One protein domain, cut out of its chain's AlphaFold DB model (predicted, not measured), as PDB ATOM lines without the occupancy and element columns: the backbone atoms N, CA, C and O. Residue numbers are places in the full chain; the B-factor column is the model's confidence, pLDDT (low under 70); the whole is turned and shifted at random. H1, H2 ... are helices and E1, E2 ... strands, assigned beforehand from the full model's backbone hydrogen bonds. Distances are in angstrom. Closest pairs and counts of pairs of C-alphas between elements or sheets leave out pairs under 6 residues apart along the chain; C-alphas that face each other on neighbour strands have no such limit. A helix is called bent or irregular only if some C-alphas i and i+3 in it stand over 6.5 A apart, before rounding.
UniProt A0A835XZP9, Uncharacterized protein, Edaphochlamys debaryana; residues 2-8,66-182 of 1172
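This is residues 2 to 8 and 66 to 182 of the 1172 residues of an uncharacterized protein of Edaphochlamys debaryana (UniProt A0A835XZP9). A small, strongly twisted sheet of three strands, E3, E2 and E4, has the longest helix, H6, over one face, and the far end of H6 runs past the sheet to a cluster of short helices, H1, H2 and H3. H4 is beside H3, while E1 and H5 with the loop after it lie toward opposite ends of the domain. The printed part has 124 residues with six named helices and four named strands, in the order E1 H1 H2 E2 E3 H3 H4 H5 E4 H6; the sheet's order is E3, E2, E4, mixed, and the class is mixed, helices and strands. The whole is compact, with a radius of gyration of the C-alphas of 14.8 A and spans of 43 by 37 by 27 A.

In the sheet, E2 is residues 93 to 98, 16.6 A long, E3 is 104 to 109, 15.3 A, and E4 is 158 to 166, 20.3 A, with a bend of 72 degrees at residue 163. H6, residues 167 to 179, is 17.5 A long, from C-alpha 167 at (150.884, 119.390, 157.182) to C-alpha 179 at (143.811, 103.846, 153.320). E1 is residues 3 to 7, with C-alpha 3 at (152.433, 107.537, 167.413). H1 is residues 66 to 75, H2 81 to 84, H3 111 to 117, H4 122 to 126 and H5 139 to 144. H5 is irregular, but only just: C-alphas 140 and 143 are 6.6 A apart.

E2 and E3, a hairpin, are antiparallel at 149 degrees, with N 95 and O 107 2.9 A apart. E2 and E4 are parallel at 25 degrees, with N 96 and O 160 2.8 A apart. H6 makes two layers with the sheet, a helix on one face, at a height over the sheet of 9.3 A; only just over E2, with 3 C-alphas falling on it, it runs along the strands, at 20 degrees to E2 on the local plane. H6 touches H2 with residues 178 to 179 alone, closest C-alphas Glu 82 and Arg 179, 5.2 A. With residues 177 to 178 alone it touches H3, closest C-alphas Arg 117 and Ile 177, 6.1 A, the same way at a steep tilt of 69 degrees, only just short of perpendicular. H1 and H2 only just touch, with 3 pairs of C-alphas within 8 A, the closest Phe 72 and Pro 81, 6.8 A. H3 and H4 touch only at the corner, closest C-alphas Arg 115 and Ala 124, 4.3 A. H3, only just on the sheet with 5 pairs of C-alphas within 10 A, only grazes it with residues 111 to 114, and H5 only grazes it with residues 139 to 142. Residues 6 to 7 of E1 pair with residues 181 to 182, antiparallel. Every O i to N i+4 pair is within hydrogen-bond range in H1, H3, H4 and H6; H5 has 0 of 2 and, for O i to N i+3, 1 of 3, and H2 is too short for an O i to N i+4 pair.

The C-alphas farthest apart, of Asp 2 and Gly 144, are 43.7 A apart. Residues 9 to 65 are not printed, and C-alphas 8 and 66 are 12.5 A apart across the cut. The links H4 to H5 and H5 to E4 are long. Mean pLDDT of the printed part is 80.6; 28 residues are under 70, among them 66 to 70 and 139 to 155.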
ATOM      1  N   ASP A   2     154.804 106.973 170.786       63.66
ATOM      2  CA  ASP A   2     153.971 108.190 170.891       63.66
ATOM      3  C   ASP A   2     153.094 108.441 169.653       63.66
ATOM      4  O   ASP A   2     152.193 109.273 169.703       63.66
ATOM      5  N   LYS A   3     153.312 107.662 168.583       75.50
ATOM      6  CA  LYS A   3     152.433 107.537 167.413       75.50
ATOM      7  C   LYS A   3     151.437 106.390 167.589       75.50
ATOM      8  O   LYS A   3     151.794 105.322 168.090       75.50
ATOM      9  N   LEU A   4     150.230 106.583 167.075       74.88
ATOM     10  CA  LEU A   4     149.170 105.588 166.960       74.88
ATOM     11  C   LEU A   4     148.854 105.300 165.504       74.88
ATOM     12  O   LEU A   4     148.903 106.197 164.673       74.88
ATOM     13  N   PHE A   5     148.434 104.067 165.239       81.62
ATOM     14  CA  PHE A   5     147.846 103.664 163.968       81.62
ATOM     15  C   PHE A   5     146.339 103.504 164.163       81.62
ATOM     16  O   PHE A   5     145.874 102.456 164.619       81.62
ATOM     17  N   LEU A   6     145.581 104.551 163.844       76.94
ATOM     18  CA  LEU A   6     144.123 104.482 163.799       76.94
ATOM     19  C   LEU A   6     143.710 103.712 162.543       76.94
ATOM     20  O   LEU A   6     144.328 103.875 161.491       76.94
ATOM     21  N   ASN A   7     142.672 102.882 162.630       77.31
ATOM     22  CA  ASN A   7     142.147 102.138 161.486       77.31
ATOM     23  C   ASN A   7     140.612 102.084 161.549       77.31
ATOM     24  O   ASN A   7     140.046 101.746 162.587       77.31
ATOM     25  N   GLY A   8     139.947 102.394 160.434       62.28
ATOM     26  CA  GLY A   8     138.491 102.427 160.269       62.28
ATOM     27  C   GLY A   8     137.795 101.063 160.377       62.28
ATOM     28  O   GLY A   8     136.571 101.000 160.309       62.28
ATOM     29  N   GLY A  66     134.456  97.793 150.606       55.94
ATOM     30  CA  GLY A  66     135.117  96.943 149.608       55.94
ATOM     31  C   GLY A  66     134.588  97.138 148.179       55.94
ATOM     32  O   GLY A  66     135.374  97.110 147.237       55.94
ATOM     33  N   ALA A  67     133.288  97.408 148.010       59.12
ATOM     34  CA  ALA A  67     132.700  97.677 146.696       59.12
ATOM     35  C   ALA A  67     133.123  99.056 146.160       59.12
ATOM     36  O   ALA A  67     133.459  99.183 144.987       59.12
ATOM     37  N   GLN A  68     133.193 100.074 147.027       65.69
ATOM     38  CA  GLN A  68     133.716 101.393 146.651       65.69
ATOM     39  C   GLN A  68     135.200 101.317 146.256       65.69
ATOM     40  O   GLN A  68     135.588 101.872 145.233       65.69
ATOM     41  N   ASN A  69     136.019 100.566 147.000       66.44
ATOM     42  CA  ASN A  69     137.430 100.352 146.658       66.44
ATOM     43  C   ASN A  69     137.617  99.605 145.327       66.44
ATOM     44  O   ASN A  69     138.531  99.942 144.577       66.44
ATOM     45  N   ALA A  70     136.741  98.650 144.994       63.09
ATOM     46  CA  ALA A  70     136.739  97.994 143.684       63.09
ATOM     47  C   ALA A  70     136.347  98.957 142.541       63.09
ATOM     48  O   ALA A  70     136.940  98.899 141.467       63.09
ATOM     49  N   LEU A  71     135.402  99.876 142.775       73.38
ATOM     50  CA  LEU A  71     135.012 100.896 141.793       73.38
ATOM     51  C   LEU A  71     136.120 101.938 141.562       73.38
ATOM     52  O   LEU A  71     136.430 102.232 140.412       73.38
ATOM     53  N   PHE A  72     136.774 102.438 142.619       72.81
ATOM     54  CA  PHE A  72     137.959 103.299 142.470       72.81
ATOM     55  C   PHE A  72     139.095 102.576 141.739       72.81
ATOM     56  O   PHE A  72     139.717 103.153 140.852       72.81
ATOM     57  N   SER A  73     139.335 101.305 142.075       67.75
ATOM     58  CA  SER A  73     140.305 100.464 141.373       67.75
ATOM     59  C   SER A  73     139.986 100.383 139.879       67.75
ATOM     60  O   SER A  73     140.865 100.649 139.067       67.75
ATOM     61  N   ALA A  74     138.732 100.132 139.491       71.19
ATOM     62  CA  ALA A  74     138.332 100.116 138.083       71.19
ATOM     63  C   ALA A  74     138.539 101.471 137.375       71.19
ATOM     64  O   ALA A  74     139.058 101.496 136.259       71.19
ATOM     65  N   LEU A  75     138.184 102.588 138.023       76.69
ATOM     66  CA  LEU A  75     138.330 103.944 137.471       76.69
ATOM     67  C   LEU A  75     139.798 104.344 137.253       76.69
ATOM     68  O   LEU A  75     140.119 104.975 136.248       76.69
ATOM     69  N   TYR A  76     140.701 103.926 138.144       76.06
ATOM     70  CA  TYR A  76     142.129 104.258 138.092       76.06
ATOM     71  C   TYR A  76     143.017 103.052 137.722       76.06
ATOM     72  O   TYR A  76     144.061 102.798 138.330       76.06
ATOM     73  N   GLY A  77     142.617 102.295 136.692       78.69
ATOM     74  CA  GLY A  77     143.490 101.323 136.016       78.69
ATOM     75  C   GLY A  77     143.888 100.103 136.858       78.69
ATOM     76  O   GLY A  77     145.015  99.619 136.762       78.69
ATOM     77  N   GLY A  78     142.986  99.631 137.714       75.81
ATOM     78  CA  GLY A  78     143.165  98.502 138.630       75.81
ATOM     79  C   GLY A  78     143.782  98.861 139.988       75.81
ATOM     80  O   GLY A  78     143.815  98.013 140.882       75.81
ATOM     81  N   ARG A  79     144.257 100.093 140.201       78.31
ATOM     82  CA  ARG A  79     145.075 100.430 141.379       78.31
ATOM     83  C   ARG A  79     144.238 100.676 142.647       78.31
ATOM     84  O   ARG A  79     143.269 101.429 142.593       78.31
ATOM     85  N   PRO A  80     144.600 100.105 143.813       75.69
ATOM     86  CA  PRO A  80     143.935 100.428 145.074       75.69
ATOM     87  C   PRO A  80     144.161 101.906 145.451       75.69
ATOM     88  O   PRO A  80     145.225 102.453 145.141       75.69
ATOM     89  N   PRO A  81     143.222 102.555 146.171       73.75
ATOM     90  CA  PRO A  81     143.324 103.978 146.513       73.75
ATOM     91  C   PRO A  81     144.613 104.325 147.275       73.75
ATOM     92  O   PRO A  81     145.194 105.384 147.059       73.75
ATOM     93  N   GLU A  82     145.141 103.395 148.071       78.81
ATOM     94  CA  GLU A  82     146.412 103.538 148.789       78.81
ATOM     95  C   GLU A  82     147.611 103.871 147.879       78.81
ATOM     96  O   GLU A  82     148.522 104.581 148.310       78.81
ATOM     97  N   GLN A  83     147.603 103.378 146.632       79.94
ATOM     98  CA  GLN A  83     148.611 103.678 145.608       79.94
ATOM     99  C   GLN A  83     148.315 104.992 144.877       79.94
ATOM    100  O   GLN A  83     149.249 105.709 144.522       79.94
ATOM    101  N   LEU A  84     147.038 105.345 144.691       81.50
ATOM    102  CA  LEU A  84     146.635 106.620 144.078       81.50
ATOM    103  C   LEU A  84     147.113 107.818 144.899       81.50
ATOM    104  O   LEU A  84     147.485 108.836 144.332       81.50
ATOM    105  N   MET A  85     147.197 107.678 146.225       79.69
ATOM    106  CA  MET A  85     147.758 108.698 147.121       79.69
ATOM    107  C   MET A  85     149.209 109.108 146.773       79.69
ATOM    108  O   MET A  85     149.678 110.138 147.252       79.69
ATOM    109  N   PHE A  86     149.922 108.315 145.964       76.12
ATOM    110  CA  PHE A  86     151.279 108.601 145.490       76.12
ATOM    111  C   PHE A  86     151.370 108.945 143.990       76.12
ATOM    112  O   PHE A  86     152.410 109.444 143.562       76.12
ATOM    113  N   ASP A  87     150.327 108.714 143.182       82.94
ATOM    114  CA  ASP A  87     150.358 109.044 141.748       82.94
ATOM    115  C   ASP A  87     149.844 110.468 141.490       82.94
ATOM    116  O   ASP A  87     148.678 110.711 141.182       82.94
ATOM    117  N   ALA A  88     150.756 111.436 141.597       79.44
ATOM    118  CA  ALA A  88     150.470 112.848 141.346       79.44
ATOM    119  C   ALA A  88     150.014 113.154 139.900       79.44
ATOM    120  O   ALA A  88     149.491 114.247 139.642       79.44
ATOM    121  N   ASN A  89     150.190 112.219 138.956       82.19
ATOM    122  CA  ASN A  89     149.776 112.404 137.568       82.19
ATOM    123  C   ASN A  89     148.252 112.287 137.429       82.19
ATOM    124  O   ASN A  89     147.648 113.124 136.759       82.19
ATOM    125  N   THR A  90     147.633 111.309 138.103       87.81
ATOM    126  CA  THR A  90     146.181 111.051 138.044       87.81
ATOM    127  C   THR A  90     145.344 111.977 138.931       87.81
ATOM    128  O   THR A  90     144.137 112.080 138.720       87.81
ATOM    129  N   CYS A  91     145.963 112.689 139.880       91.19
ATOM    130  CA  CYS A  91     145.288 113.705 140.692       91.19
ATOM    131  C   CYS A  91     144.704 114.825 139.815       91.19
ATOM    132  O   CYS A  91     145.425 115.409 139.009       91.19
ATOM    133  N   ASP A  92     143.437 115.185 140.014       92.56
ATOM    134  CA  ASP A  92     142.702 116.228 139.278       92.56
ATOM    135  C   ASP A  92     142.403 117.484 140.130       92.56
ATOM    136  O   ASP A  92     141.766 118.443 139.674       92.56
ATOM    137  N   LEU A  93     142.885 117.493 141.375       93.06
ATOM    138  CA  LEU A  93     142.726 118.555 142.364       93.06
ATOM    139  C   LEU A  93     144.038 118.782 143.130       93.06
ATOM    140  O   LEU A  93     144.855 117.872 143.290       93.06
ATOM    141  N   VAL A  94     144.225 119.993 143.643       93.00
ATOM    142  CA  VAL A  94     145.291 120.351 144.584       93.00
ATOM    143  C   VAL A  94     144.663 120.881 145.869       93.00
ATOM    144  O   VAL A  94     143.777 121.735 145.834       93.00
ATOM    145  N   LEU A  95     145.131 120.397 147.012       93.56
ATOM    146  CA  LEU A  95     144.830 120.960 148.323       93.56
ATOM    147  C   LEU A  95     146.031 121.811 148.762       93.56
ATOM    148  O   LEU A  95     147.130 121.284 148.916       93.56
ATOM    149  N   LEU A  96     145.835 123.119 148.932       92.75
ATOM    150  CA  LEU A  96     146.821 124.029 149.517       92.75
ATOM    151  C   LEU A  96     146.651 124.053 151.040       92.75
ATOM    152  O   LEU A  96     145.617 124.485 151.550       92.75
ATOM    153  N   VAL A  97     147.685 123.595 151.736       92.06
ATOM    154  CA  VAL A  97     147.778 123.412 153.196       92.06
ATOM    155  C   VAL A  97     148.813 124.393 153.747       92.06
ATOM    156  O   VAL A  97     149.740 124.733 153.013       92.06
ATOM    157  N   SER A  98     148.733 124.839 155.006       86.19
ATOM    158  CA  SER A  98     149.880 125.552 155.593       86.19
ATOM    159  C   SER A  98     150.934 124.551 156.056       86.19
ATOM    160  O   SER A  98     150.644 123.658 156.854       86.19
ATOM    161  N   ASP A  99     152.170 124.712 155.587       78.19
ATOM    162  CA  ASP A  99     153.319 124.142 156.286       78.19
ATOM    163  C   ASP A  99     153.708 125.045 157.472       78.19
ATOM    164  O   ASP A  99     153.265 126.196 157.567       78.19
ATOM    165  N   GLU A 100     154.522 124.529 158.391       68.94
ATOM    166  CA  GLU A 100     154.893 125.233 159.633       68.94
ATOM    167  C   GLU A 100     155.776 126.466 159.364       68.94
ATOM    168  O   GLU A 100     155.710 127.457 160.086       68.94
ATOM    169  N   ALA A 101     156.513 126.463 158.249       68.25
ATOM    170  CA  ALA A 101     157.326 127.580 157.765       68.25
ATOM    171  C   ALA A 101     156.521 128.690 157.040       68.25
ATOM    172  O   ALA A 101     157.078 129.418 156.221       68.25
ATOM    173  N   ALA A 102     155.202 128.783 157.263       62.78
ATOM    174  CA  ALA A 102     154.255 129.692 156.591       62.78
ATOM    175  C   ALA A 102     154.166 129.576 155.047       62.78
ATOM    176  O   ALA A 102     153.424 130.321 154.401       62.78
ATOM    177  N   VAL A 103     154.870 128.619 154.435       74.69
ATOM    178  CA  VAL A 103     154.768 128.297 153.006       74.69
ATOM    179  C   VAL A 103     153.538 127.420 152.765       74.69
ATOM    180  O   VAL A 103     153.352 126.393 153.418       74.69
ATOM    181  N   ALA A 104     152.702 127.793 151.793       81.81
ATOM    182  CA  ALA A 104     151.559 126.978 151.393       81.81
ATOM    183  C   ALA A 104     152.016 125.752 150.580       81.81
ATOM    184  O   ALA A 104     152.573 125.880 149.487       81.81
ATOM    185  N   LYS A 105     151.752 124.555 151.103       88.50
ATOM    186  CA  LYS A 105     152.143 123.265 150.529       88.50
ATOM    187  C   LYS A 105     151.055 122.738 149.601       88.50
ATOM    188  O   LYS A 105     149.914 122.556 150.021       88.50
ATOM    189  N   ALA A 106     151.414 122.484 148.344       89.69
ATOM    190  CA  ALA A 106     150.524 121.919 147.335       89.69
ATOM    191  C   ALA A 106     150.485 120.387 147.430       89.69
ATOM    192  O   ALA A 106     151.483 119.713 147.171       89.69
ATOM    193  N   VAL A 107     149.324 119.839 147.788       92.12
ATOM    194  CA  VAL A 107     149.103 118.398 147.954       92.12
ATOM    195  C   VAL A 107     148.197 117.900 146.822       92.12
ATOM    196  O   VAL A 107     147.022 118.272 146.789       92.12
ATOM    197  N   PRO A 108     148.696 117.094 145.867       92.19
ATOM    198  CA  PRO A 108     147.890 116.610 144.752       92.19
ATOM    199  C   PRO A 108     146.925 115.516 145.232       92.19
ATOM    200  O   PRO A 108     147.332 114.570 145.903       92.19
ATOM    201  N   VAL A 109     145.645 115.631 144.880       94.81
ATOM    202  CA  VAL A 109     144.559 114.752 145.347       94.81
ATOM    203  C   VAL A 109     143.518 114.480 144.249       94.81
ATOM    204  O   VAL A 109     143.422 115.202 143.261       94.81
ATOM    205  N   HIS A 110     142.724 113.424 144.433       94.44
ATOM    206  CA  HIS A 110     141.679 112.962 143.517       94.44
ATOM    207  C   HIS A 110     140.281 113.396 144.000       94.44
ATOM    208  O   HIS A 110     139.860 112.997 145.095       94.44
ATOM    209  N   LYS A 111     139.523 114.159 143.197       93.38
ATOM    210  CA  LYS A 111     138.162 114.633 143.539       93.38
ATOM    211  C   LYS A 111     137.217 113.473 143.840       93.38
ATOM    212  O   LYS A 111     136.440 113.545 144.789       93.38
ATOM    213  N   GLU A 112     137.284 112.397 143.060       92.00
ATOM    214  CA  GLU A 112     136.377 111.254 143.207       92.00
ATOM    215  C   GLU A 112     136.594 110.508 144.526       92.00
ATOM    216  O   GLU A 112     135.623 110.209 145.227       92.00
ATOM    217  N   VAL A 113     137.857 110.282 144.912       93.94
ATOM    218  CA  VAL A 113     138.204 109.643 146.191       93.94
ATOM    219  C   VAL A 113     137.730 110.508 147.359       93.94
ATOM    220  O   VAL A 113     137.023 110.005 148.233       93.94
ATOM    221  N   LEU A 114     138.019 111.818 147.341       94.12
ATOM    222  CA  LEU A 114     137.546 112.751 148.372       94.12
ATOM    223  C   LEU A 114     136.009 112.783 148.471       94.12
ATOM    224  O   LEU A 114     135.472 112.769 149.578       94.12
ATOM    225  N   ARG A 115     135.291 112.797 147.339       92.94
ATOM    226  CA  ARG A 115     133.818 112.848 147.297       92.94
ATOM    227  C   ARG A 115     133.182 111.561 147.835       92.94
ATOM    228  O   ARG A 115     132.293 111.633 148.678       92.94
ATOM    229  N   ALA A 116     133.607 110.389 147.360       91.38
ATOM    230  CA  ALA A 116     132.929 109.127 147.671       91.38
ATOM    231  C   ALA A 116     133.432 108.431 148.953       91.38
ATOM    232  O   ALA A 116     132.708 107.595 149.500       91.38
ATOM    233  N   ARG A 117     134.604 108.809 149.493       91.81
ATOM    234  CA  ARG A 117     135.033 108.427 150.856       91.81
ATOM    235  C   ARG A 117     134.556 109.383 151.956       91.81
ATOM    236  O   ARG A 117     134.587 108.997 153.120       91.81
ATOM    237  N   ASN A 118     134.045 110.565 151.603       93.06
ATOM    238  CA  ASN A 118     133.374 111.490 152.525       93.06
ATOM    239  C   ASN A 118     131.923 111.807 152.078       93.06
ATOM    240  O   ASN A 118     131.600 112.965 151.789       93.06
ATOM    241  N   PRO A 119     131.037 110.797 151.964       89.38
ATOM    242  CA  PRO A 119     129.695 110.977 151.415       89.38
ATOM    243  C   PRO A 119     128.841 111.900 152.297       89.38
ATOM    244  O   PRO A 119     128.516 111.575 153.436       89.38
ATOM    245  N   GLY A 120     128.450 113.055 151.753       89.75
ATOM    246  CA  GLY A 120     127.610 114.046 152.436       89.75
ATOM    247  C   GLY A 120     128.344 114.993 153.398       89.75
ATOM    248  O   GLY A 120     127.713 115.928 153.901       89.75
ATOM    249  N   GLY A 121     129.648 114.807 153.628       92.94
ATOM    250  CA  GLY A 121     130.499 115.744 154.372       92.94
ATOM    251  C   GLY A 121     131.050 116.885 153.507       92.94
ATOM    252  O   GLY A 121     130.641 117.071 152.358       92.94
ATOM    253  N   TYR A 122     131.991 117.654 154.062       93.12
ATOM    254  CA  TYR A 122     132.571 118.869 153.466       93.12
ATOM    255  C   TYR A 122     133.026 118.668 152.013       93.12
ATOM    256  O   TYR A 122     132.547 119.364 151.119       93.12
ATOM    257  N   PHE A 123     133.887 117.677 151.750       94.06
ATOM    258  CA  PHE A 123     134.431 117.463 150.405       94.06
ATOM    259  C   PHE A 123     133.357 117.061 149.390       94.06
ATOM    260  O   PHE A 123     133.426 117.492 148.243       94.06
ATOM    261  N   ALA A 124     132.346 116.283 149.786       93.31
ATOM    262  CA  ALA A 124     131.259 115.934 148.877       93.31
ATOM    263  C   ALA A 124     130.364 117.135 148.538       93.31
ATOM    264  O   ALA A 124     129.922 117.231 147.397       93.31
ATOM    265  N   ARG A 125     130.129 118.052 149.488       93.12
ATOM    266  CA  ARG A 125     129.351 119.285 149.259       93.12
ATOM    267  C   ARG A 125     130.114 120.272 148.381       93.12
ATOM    268  O   ARG A 125     129.589 120.696 147.358       93.12
ATOM    269  N   LEU A 126     131.366 120.563 148.729       93.06
ATOM    270  CA  LEU A 126     132.220 121.482 147.975       93.06
ATOM    271  C   LEU A 126     132.480 120.984 146.548       93.06
ATOM    272  O   LEU A 126     132.440 121.766 145.607       93.06
ATOM    273  N   LEU A 127     132.671 119.678 146.351       92.62
ATOM    274  CA  LEU A 127     132.811 119.097 145.010       92.62
ATOM    275  C   LEU A 127     131.464 118.870 144.295       92.62
ATOM    276  O   LEU A 127     131.474 118.321 143.194       92.62
ATOM    277  N   ALA A 128     130.322 119.228 144.890       92.69
ATOM    278  CA  ALA A 128     129.005 119.205 144.241       92.69
ATOM    279  C   ALA A 128     128.546 120.615 143.834       92.69
ATOM    280  O   ALA A 128     128.077 120.787 142.713       92.69
ATOM    281  N   ASP A 129     128.743 121.610 144.703       92.69
ATOM    282  CA  ASP A 129     128.582 123.033 144.389       92.69
ATOM    283  C   ASP A 129     129.854 123.814 144.772       92.69
ATOM    284  O   ASP A 129     129.924 124.398 145.860       92.69
ATOM    285  N   PRO A 130     130.866 123.856 143.884       90.06
ATOM    286  CA  PRO A 130     132.086 124.623 144.121       90.06
ATOM    287  C   PRO A 130     131.847 126.135 144.207       90.06
ATOM    288  O   PRO A 130     132.656 126.836 144.808       90.06
ATOM    289  N   SER A 131     130.748 126.654 143.643       88.81
ATOM    290  CA  SER A 131     130.459 128.094 143.650       88.81
ATOM    291  C   SER A 131     130.075 128.613 145.039       88.81
ATOM    292  O   SER A 131     130.287 129.785 145.345       88.81
ATOM    293  N   SER A 132     129.580 127.724 145.906       88.50
ATOM    294  CA  SER A 132     129.204 128.038 147.287       88.50
ATOM    295  C   SER A 132     130.382 128.125 148.278       88.50
ATOM    296  O   SER A 132     130.181 128.571 149.409       88.50
ATOM    297  N   PHE A 133     131.610 127.754 147.880       88.25
ATOM    298  CA  PHE A 133     132.786 127.719 148.764       88.25
ATOM    299  C   PHE A 133     133.928 128.618 148.252       88.25
ATOM    300  O   PHE A 133     134.629 128.223 147.322       88.25
ATOM    301  N   PRO A 134     134.228 129.768 148.896       84.56
ATOM    302  CA  PRO A 134     135.324 130.654 148.475       84.56
ATOM    303  C   PRO A 134     136.727 130.051 148.692       84.56
ATOM    304  O   PRO A 134     137.720 130.591 148.211       84.56
ATOM    305  N   GLU A 135     136.819 128.934 149.421       86.38
ATOM    306  CA  GLU A 135     138.034 128.124 149.556       86.38
ATOM    307  C   GLU A 135     138.346 127.314 148.283       86.38
ATOM    308  O   GLU A 135     139.501 126.936 148.081       86.38
ATOM    309  N   TYR A 136     137.353 127.040 147.425       88.69
ATOM    310  CA  TYR A 136     137.557 126.403 146.124       88.69
ATOM    311  C   TYR A 136     137.820 127.463 145.052       88.69
ATOM    312  O   TYR A 136     137.101 128.448 144.916       88.69
ATOM    313  N   SER A 137     138.858 127.234 144.255       84.81
ATOM    314  CA  SER A 137     139.254 128.101 143.152       84.81
ATOM    315  C   SER A 137     139.560 127.260 141.917       84.81
ATOM    316  O   SER A 137     140.499 126.459 141.911       84.81
ATOM    317  N   ASP A 138     138.768 127.439 140.858       79.06
ATOM    318  CA  ASP A 138     139.120 126.906 139.545       79.06
ATOM    319  C   ASP A 138     140.328 127.659 138.970       79.06
ATOM    320  O   ASP A 138     140.556 128.846 139.219       79.06
ATOM    321  N   VAL A 139     141.120 126.917 138.197       65.38
ATOM    322  CA  VAL A 139     142.518 127.211 137.832       65.38
ATOM    323  C   VAL A 139     142.764 128.642 137.347       65.38
ATOM    324  O   VAL A 139     143.773 129.261 137.688       65.38
ATOM    325  N   ASN A 140     141.830 129.166 136.551       57.28
ATOM    326  CA  ASN A 140     141.980 130.404 135.787       57.28
ATOM    327  C   ASN A 140     142.103 131.666 136.662       57.28
ATOM    328  O   ASN A 140     142.447 132.723 136.141       57.28
ATOM    329  N   ALA A 141     141.844 131.574 137.971       51.03
ATOM    330  CA  ALA A 141     141.983 132.690 138.907       51.03
ATOM    331  C   ALA A 141     143.403 132.853 139.499       51.03
ATOM    332  O   ALA A 141     143.736 133.925 139.998       51.03
ATOM    333  N   ILE A 142     144.241 131.808 139.494       53.97
ATOM    334  CA  ILE A 142     145.458 131.763 140.337       53.97
ATOM    335  C   ILE A 142     146.696 132.344 139.633       53.97
ATOM    336  O   ILE A 142     147.613 132.838 140.290       53.97
ATOM    337  N   THR A 143     146.708 132.369 138.300       51.16
ATOM    338  CA  THR A 143     147.806 132.917 137.483       51.16
ATOM    339  C   THR A 143     148.025 134.426 137.644       51.16
ATOM    340  O   THR A 143     149.061 134.928 137.221       51.16
ATOM    341  N   GLY A 144     147.092 135.158 138.266       46.53
ATOM    342  CA  GLY A 144     147.185 136.610 138.447       46.53
ATOM    343  C   GLY A 144     147.925 137.097 139.702       46.53
ATOM    344  O   GLY A 144     148.214 138.287 139.783       46.53
ATOM    345  N   SER A 145     148.210 136.240 140.694       43.00
ATOM    346  CA  SER A 145     148.548 136.702 142.059       43.00
ATOM    347  C   SER A 145     149.842 136.126 142.658       43.00
ATOM    348  O   SER A 145     149.828 135.639 143.787       43.00
ATOM    349  N   GLY A 146     150.957 136.164 141.917       48.56
ATOM    350  CA  GLY A 146     152.320 136.016 142.471       48.56
ATOM    351  C   GLY A 146     152.621 134.738 143.273       48.56
ATOM    352  O   GLY A 146     153.518 134.746 144.111       48.56
ATOM    353  N   GLY A 147     151.852 133.663 143.067       50.06
ATOM    354  CA  GLY A 147     151.980 132.413 143.821       50.06
ATOM    355  C   GLY A 147     153.268 131.635 143.510       50.06
ATOM    356  O   GLY A 147     153.934 131.920 142.513       50.06
ATOM    357  N   PRO A 148     153.620 130.627 144.332       48.25
ATOM    358  CA  PRO A 148     154.858 129.864 144.178       48.25
ATOM    359  C   PRO A 148     154.954 129.220 142.787       48.25
ATOM    360  O   PRO A 148     154.152 128.361 142.418       48.25
ATOM    361  N   ALA A 149     155.973 129.624 142.024       43.97
ATOM    362  CA  ALA A 149     156.154 129.294 140.606       43.97
ATOM    363  C   ALA A 149     156.554 127.825 140.321       43.97
ATOM    364  O   ALA A 149     157.005 127.503 139.225       43.97
ATOM    365  N   SER A 150     156.396 126.926 141.296       50.38
ATOM    366  CA  SER A 150     156.794 125.513 141.248       50.38
ATOM    367  C   SER A 150     155.635 124.530 141.008       50.38
ATOM    368  O   SER A 150     155.856 123.319 141.001       50.38
ATOM    369  N   MET A 151     154.404 125.007 140.768       54.25
ATOM    370  CA  MET A 151     153.228 124.164 140.470       54.25
ATOM    371  C   MET A 151     153.250 123.555 139.046       54.25
ATOM    372  O   MET A 151     152.324 123.764 138.269       54.25
ATOM    373  N   GLY A 152     154.293 122.785 138.706       64.62
ATOM    374  CA  GLY A 152     154.577 122.247 137.361       64.62
ATOM    375  C   GLY A 152     153.443 121.406 136.743       64.62
ATOM    376  O   GLY A 152     152.571 121.965 136.082       64.62
ATOM    377  N   PRO A 153     153.378 120.075 136.960       58.66
ATOM    378  CA  PRO A 153     152.276 119.224 136.481       58.66
ATOM    379  C   PRO A 153     150.962 119.423 137.275       58.66
ATOM    380  O   PRO A 153     150.121 118.525 137.353       58.66
ATOM    381  N   MET A 154     150.798 120.591 137.905       62.78
ATOM    382  CA  MET A 154     149.604 121.014 138.641       62.78
ATOM    383  C   MET A 154     148.937 122.254 138.030       62.78
ATOM    384  O   MET A 154     147.778 122.530 138.339       62.78
ATOM    385  N   ALA A 155     149.605 122.964 137.113       64.62
ATOM    386  CA  ALA A 155     148.936 123.905 136.225       64.62
ATOM    387  C   ALA A 155     147.804 123.181 135.465       64.62
ATOM    388  O   ALA A 155     147.997 122.089 134.935       64.62
ATOM    389  N   GLY A 156     146.606 123.768 135.454       77.19
ATOM    390  CA  GLY A 156     145.398 123.129 134.911       77.19
ATOM    391  C   GLY A 156     144.558 122.337 135.925       77.19
ATOM    392  O   GLY A 156     143.494 121.850 135.549       77.19
ATOM    393  N   LYS A 157     144.972 122.223 137.196       85.12
ATOM    394  CA  LYS A 157     144.220 121.508 138.248       85.12
ATOM    395  C   LYS A 157     143.515 122.488 139.191       85.12
ATOM    396  O   LYS A 157     144.057 123.542 139.519       85.12
ATOM    397  N   ALA A 158     142.289 122.163 139.602       87.12
ATOM    398  CA  ALA A 158     141.511 123.018 140.504       87.12
ATOM    399  C   ALA A 158     142.062 122.965 141.937       87.12
ATOM    400  O   ALA A 158     142.675 121.968 142.324       87.12
ATOM    401  N   VAL A 159     141.842 124.016 142.729       90.75
ATOM    402  CA  VAL A 159     142.558 124.211 143.998       90.75
ATOM    403  C   VAL A 159     141.612 124.513 145.157       90.75
ATOM    404  O   VAL A 159     140.887 125.505 145.120       90.75
ATOM    405  N   ILE A 160     141.672 123.700 146.217       92.31
ATOM    406  CA  ILE A 160     141.068 123.999 147.527       92.31
ATOM    407  C   ILE A 160     142.137 124.614 148.432       92.31
ATOM    408  O   ILE A 160     143.224 124.055 148.561       92.31
ATOM    409  N   ARG A 161     141.828 125.717 149.113       90.81
ATOM    410  CA  ARG A 161     142.687 126.344 150.128       90.81
ATOM    411  C   ARG A 161     142.192 125.987 151.533       90.81
ATOM    412  O   ARG A 161     141.076 126.341 151.886       90.81
ATOM    413  N   ARG A 162     143.018 125.302 152.330       89.19
ATOM    414  CA  ARG A 162     142.791 125.004 153.759       89.19
ATOM    415  C   ARG A 162     144.044 125.342 154.569       89.19
ATOM    416  O   ARG A 162     144.713 124.473 155.124       89.19
ATOM    417  N   THR A 163     144.383 126.626 154.615       82.69
ATOM    418  CA  THR A 163     145.570 127.135 155.326       82.69
ATOM    419  C   THR A 163     145.460 127.031 156.851       82.69
ATOM    420  O   THR A 163     146.459 127.180 157.540       82.69
ATOM    421  N   GLN A 164     144.275 126.749 157.393       87.94
ATOM    422  CA  GLN A 164     144.054 126.448 158.811       87.94
ATOM    423  C   GLN A 164     144.463 125.020 159.216       87.94
ATOM    424  O   GLN A 164     144.494 124.718 160.407       87.94
ATOM    425  N   TRP A 165     144.761 124.130 158.262       90.94
ATOM    426  CA  TRP A 165     145.293 122.800 158.565       90.94
ATOM    427  C   TRP A 165     146.817 122.799 158.451       90.94
ATOM    428  O   TRP A 165     147.376 123.347 157.499       90.94
ATOM    429  N   THR A 166     147.481 122.139 159.402       91.12
ATOM    430  CA  THR A 166     148.921 121.865 159.337       91.12
ATOM    431  C   THR A 166     149.206 120.682 158.409       91.12
ATOM    432  O   THR A 166     148.316 119.879 158.086       91.12
ATOM    433  N   TRP A 167     150.464 120.535 157.988       90.62
ATOM    434  CA  TRP A 167     150.884 119.390 157.182       90.62
ATOM    435  C   TRP A 167     150.676 118.025 157.886       90.62
ATOM    436  O   TRP A 167     150.041 117.170 157.261       90.62
ATOM    437  N   PRO A 168     151.079 117.801 159.160       91.38
ATOM    438  CA  PRO A 168     150.831 116.529 159.857       91.38
ATOM    439  C   PRO A 168     149.341 116.176 159.963       91.38
ATOM    440  O   PRO A 168     148.937 115.062 159.618       91.38
ATOM    441  N   LEU A 169     148.503 117.154 160.330       93.06
ATOM    442  CA  LEU A 169     147.045 117.011 160.391       93.06
ATOM    443  C   LEU A 169     146.469 116.584 159.036       93.06
ATOM    444  O   LEU A 169     145.669 115.649 158.955       93.06
ATOM    445  N   THR A 170     146.905 117.227 157.953       93.31
ATOM    446  CA  THR A 170     146.425 116.899 156.607       93.31
ATOM    447  C   THR A 170     146.917 115.531 156.137       93.31
ATOM    448  O   THR A 170     146.149 114.785 155.529       93.31
ATOM    449  N   GLN A 171     148.155 115.150 156.465       92.38
ATOM    450  CA  GLN A 171     148.687 113.817 156.177       92.38
ATOM    451  C   GLN A 171     147.892 112.722 156.911       92.38
ATOM    452  O   GLN A 171     147.594 111.686 156.312       92.38
ATOM    453  N   ALA A 172     147.480 112.953 158.162       93.56
ATOM    454  CA  ALA A 172     146.606 112.038 158.895       93.56
ATOM    455  C   ALA A 172     145.212 111.920 158.248       93.56
ATOM    456  O   ALA A 172     144.732 110.812 158.001       93.56
ATOM    457  N   LEU A 173     144.574 113.046 157.918       94.81
ATOM    458  CA  LEU A 173     143.240 113.071 157.303       94.81
ATOM    459  C   LEU A 173     143.222 112.400 155.920       94.81
ATOM    460  O   LEU A 173     142.347 111.578 155.642       94.81
ATOM    461  N   LEU A 174     144.207 112.696 155.066       94.38
ATOM    462  CA  LEU A 174     144.346 112.056 153.754       94.38
ATOM    463  C   LEU A 174     144.716 110.573 153.885       94.38
ATOM    464  O   LEU A 174     144.151 109.753 153.163       94.38
ATOM    465  N   GLY A 175     145.574 110.199 154.839       93.88
ATOM    466  CA  GLY A 175     145.855 108.796 155.149       93.88
ATOM    467  C   GLY A 175     144.572 108.013 155.440       93.88
ATOM    468  O   GLY A 175     144.310 106.997 154.792       93.88
ATOM    469  N   PHE A 176     143.716 108.538 156.324       94.69
ATOM    470  CA  PHE A 176     142.433 107.907 156.640       94.69
ATOM    471  C   PHE A 176     141.517 107.807 155.411       94.69
ATOM    472  O   PHE A 176     140.944 106.750 155.162       94.69
ATOM    473  N   ILE A 177     141.418 108.869 154.604       94.62
ATOM    474  CA  ILE A 177     140.570 108.887 153.400       94.62
ATOM    475  C   ILE A 177     141.023 107.858 152.345       94.62
ATOM    476  O   ILE A 177     140.176 107.188 151.755       94.62
ATOM    477  N   TYR A 178     142.329 107.715 152.097       93.94
ATOM    478  CA  TYR A 178     142.850 106.839 151.035       93.94
ATOM    479  C   TYR A 178     143.123 105.392 151.481       93.94
ATOM    480  O   TYR A 178     143.152 104.504 150.627       93.94
ATOM    481  N   ARG A 179     143.340 105.142 152.781       91.25
ATOM    482  CA  ARG A 179     143.811 103.846 153.320       91.25
ATOM    483  C   ARG A 179     142.959 103.269 154.451       91.25
ATOM    484  O   ARG A 179     143.360 102.289 155.071       91.25
ATOM    485  N   ASP A 180     141.863 103.933 154.819       91.31
ATOM    486  CA  ASP A 180     141.114 103.673 156.060       91.31
ATOM    487  C   ASP A 180     141.996 103.683 157.329       91.31
ATOM    488  O   ASP A 180     141.606 103.146 158.362       91.31
ATOM    489  N   CYS A 181     143.201 104.267 157.291       90.88
ATOM    490  CA  CYS A 181     144.109 104.296 158.434       90.88
ATOM    491  C   CYS A 181     145.028 105.520 158.445       90.88
ATOM    492  O   CYS A 181     145.474 105.992 157.401       90.88
ATOM    493  N   CYS A 182     145.321 106.035 159.639       91.75
ATOM    494  CA  CYS A 182     146.167 107.211 159.814       91.75
ATOM    495  C   CYS A 182     147.129 107.083 160.998       91.75
ATOM    496  O   CYS A 182     146.821 106.457 162.016       91.75
TER     497      CYS A 182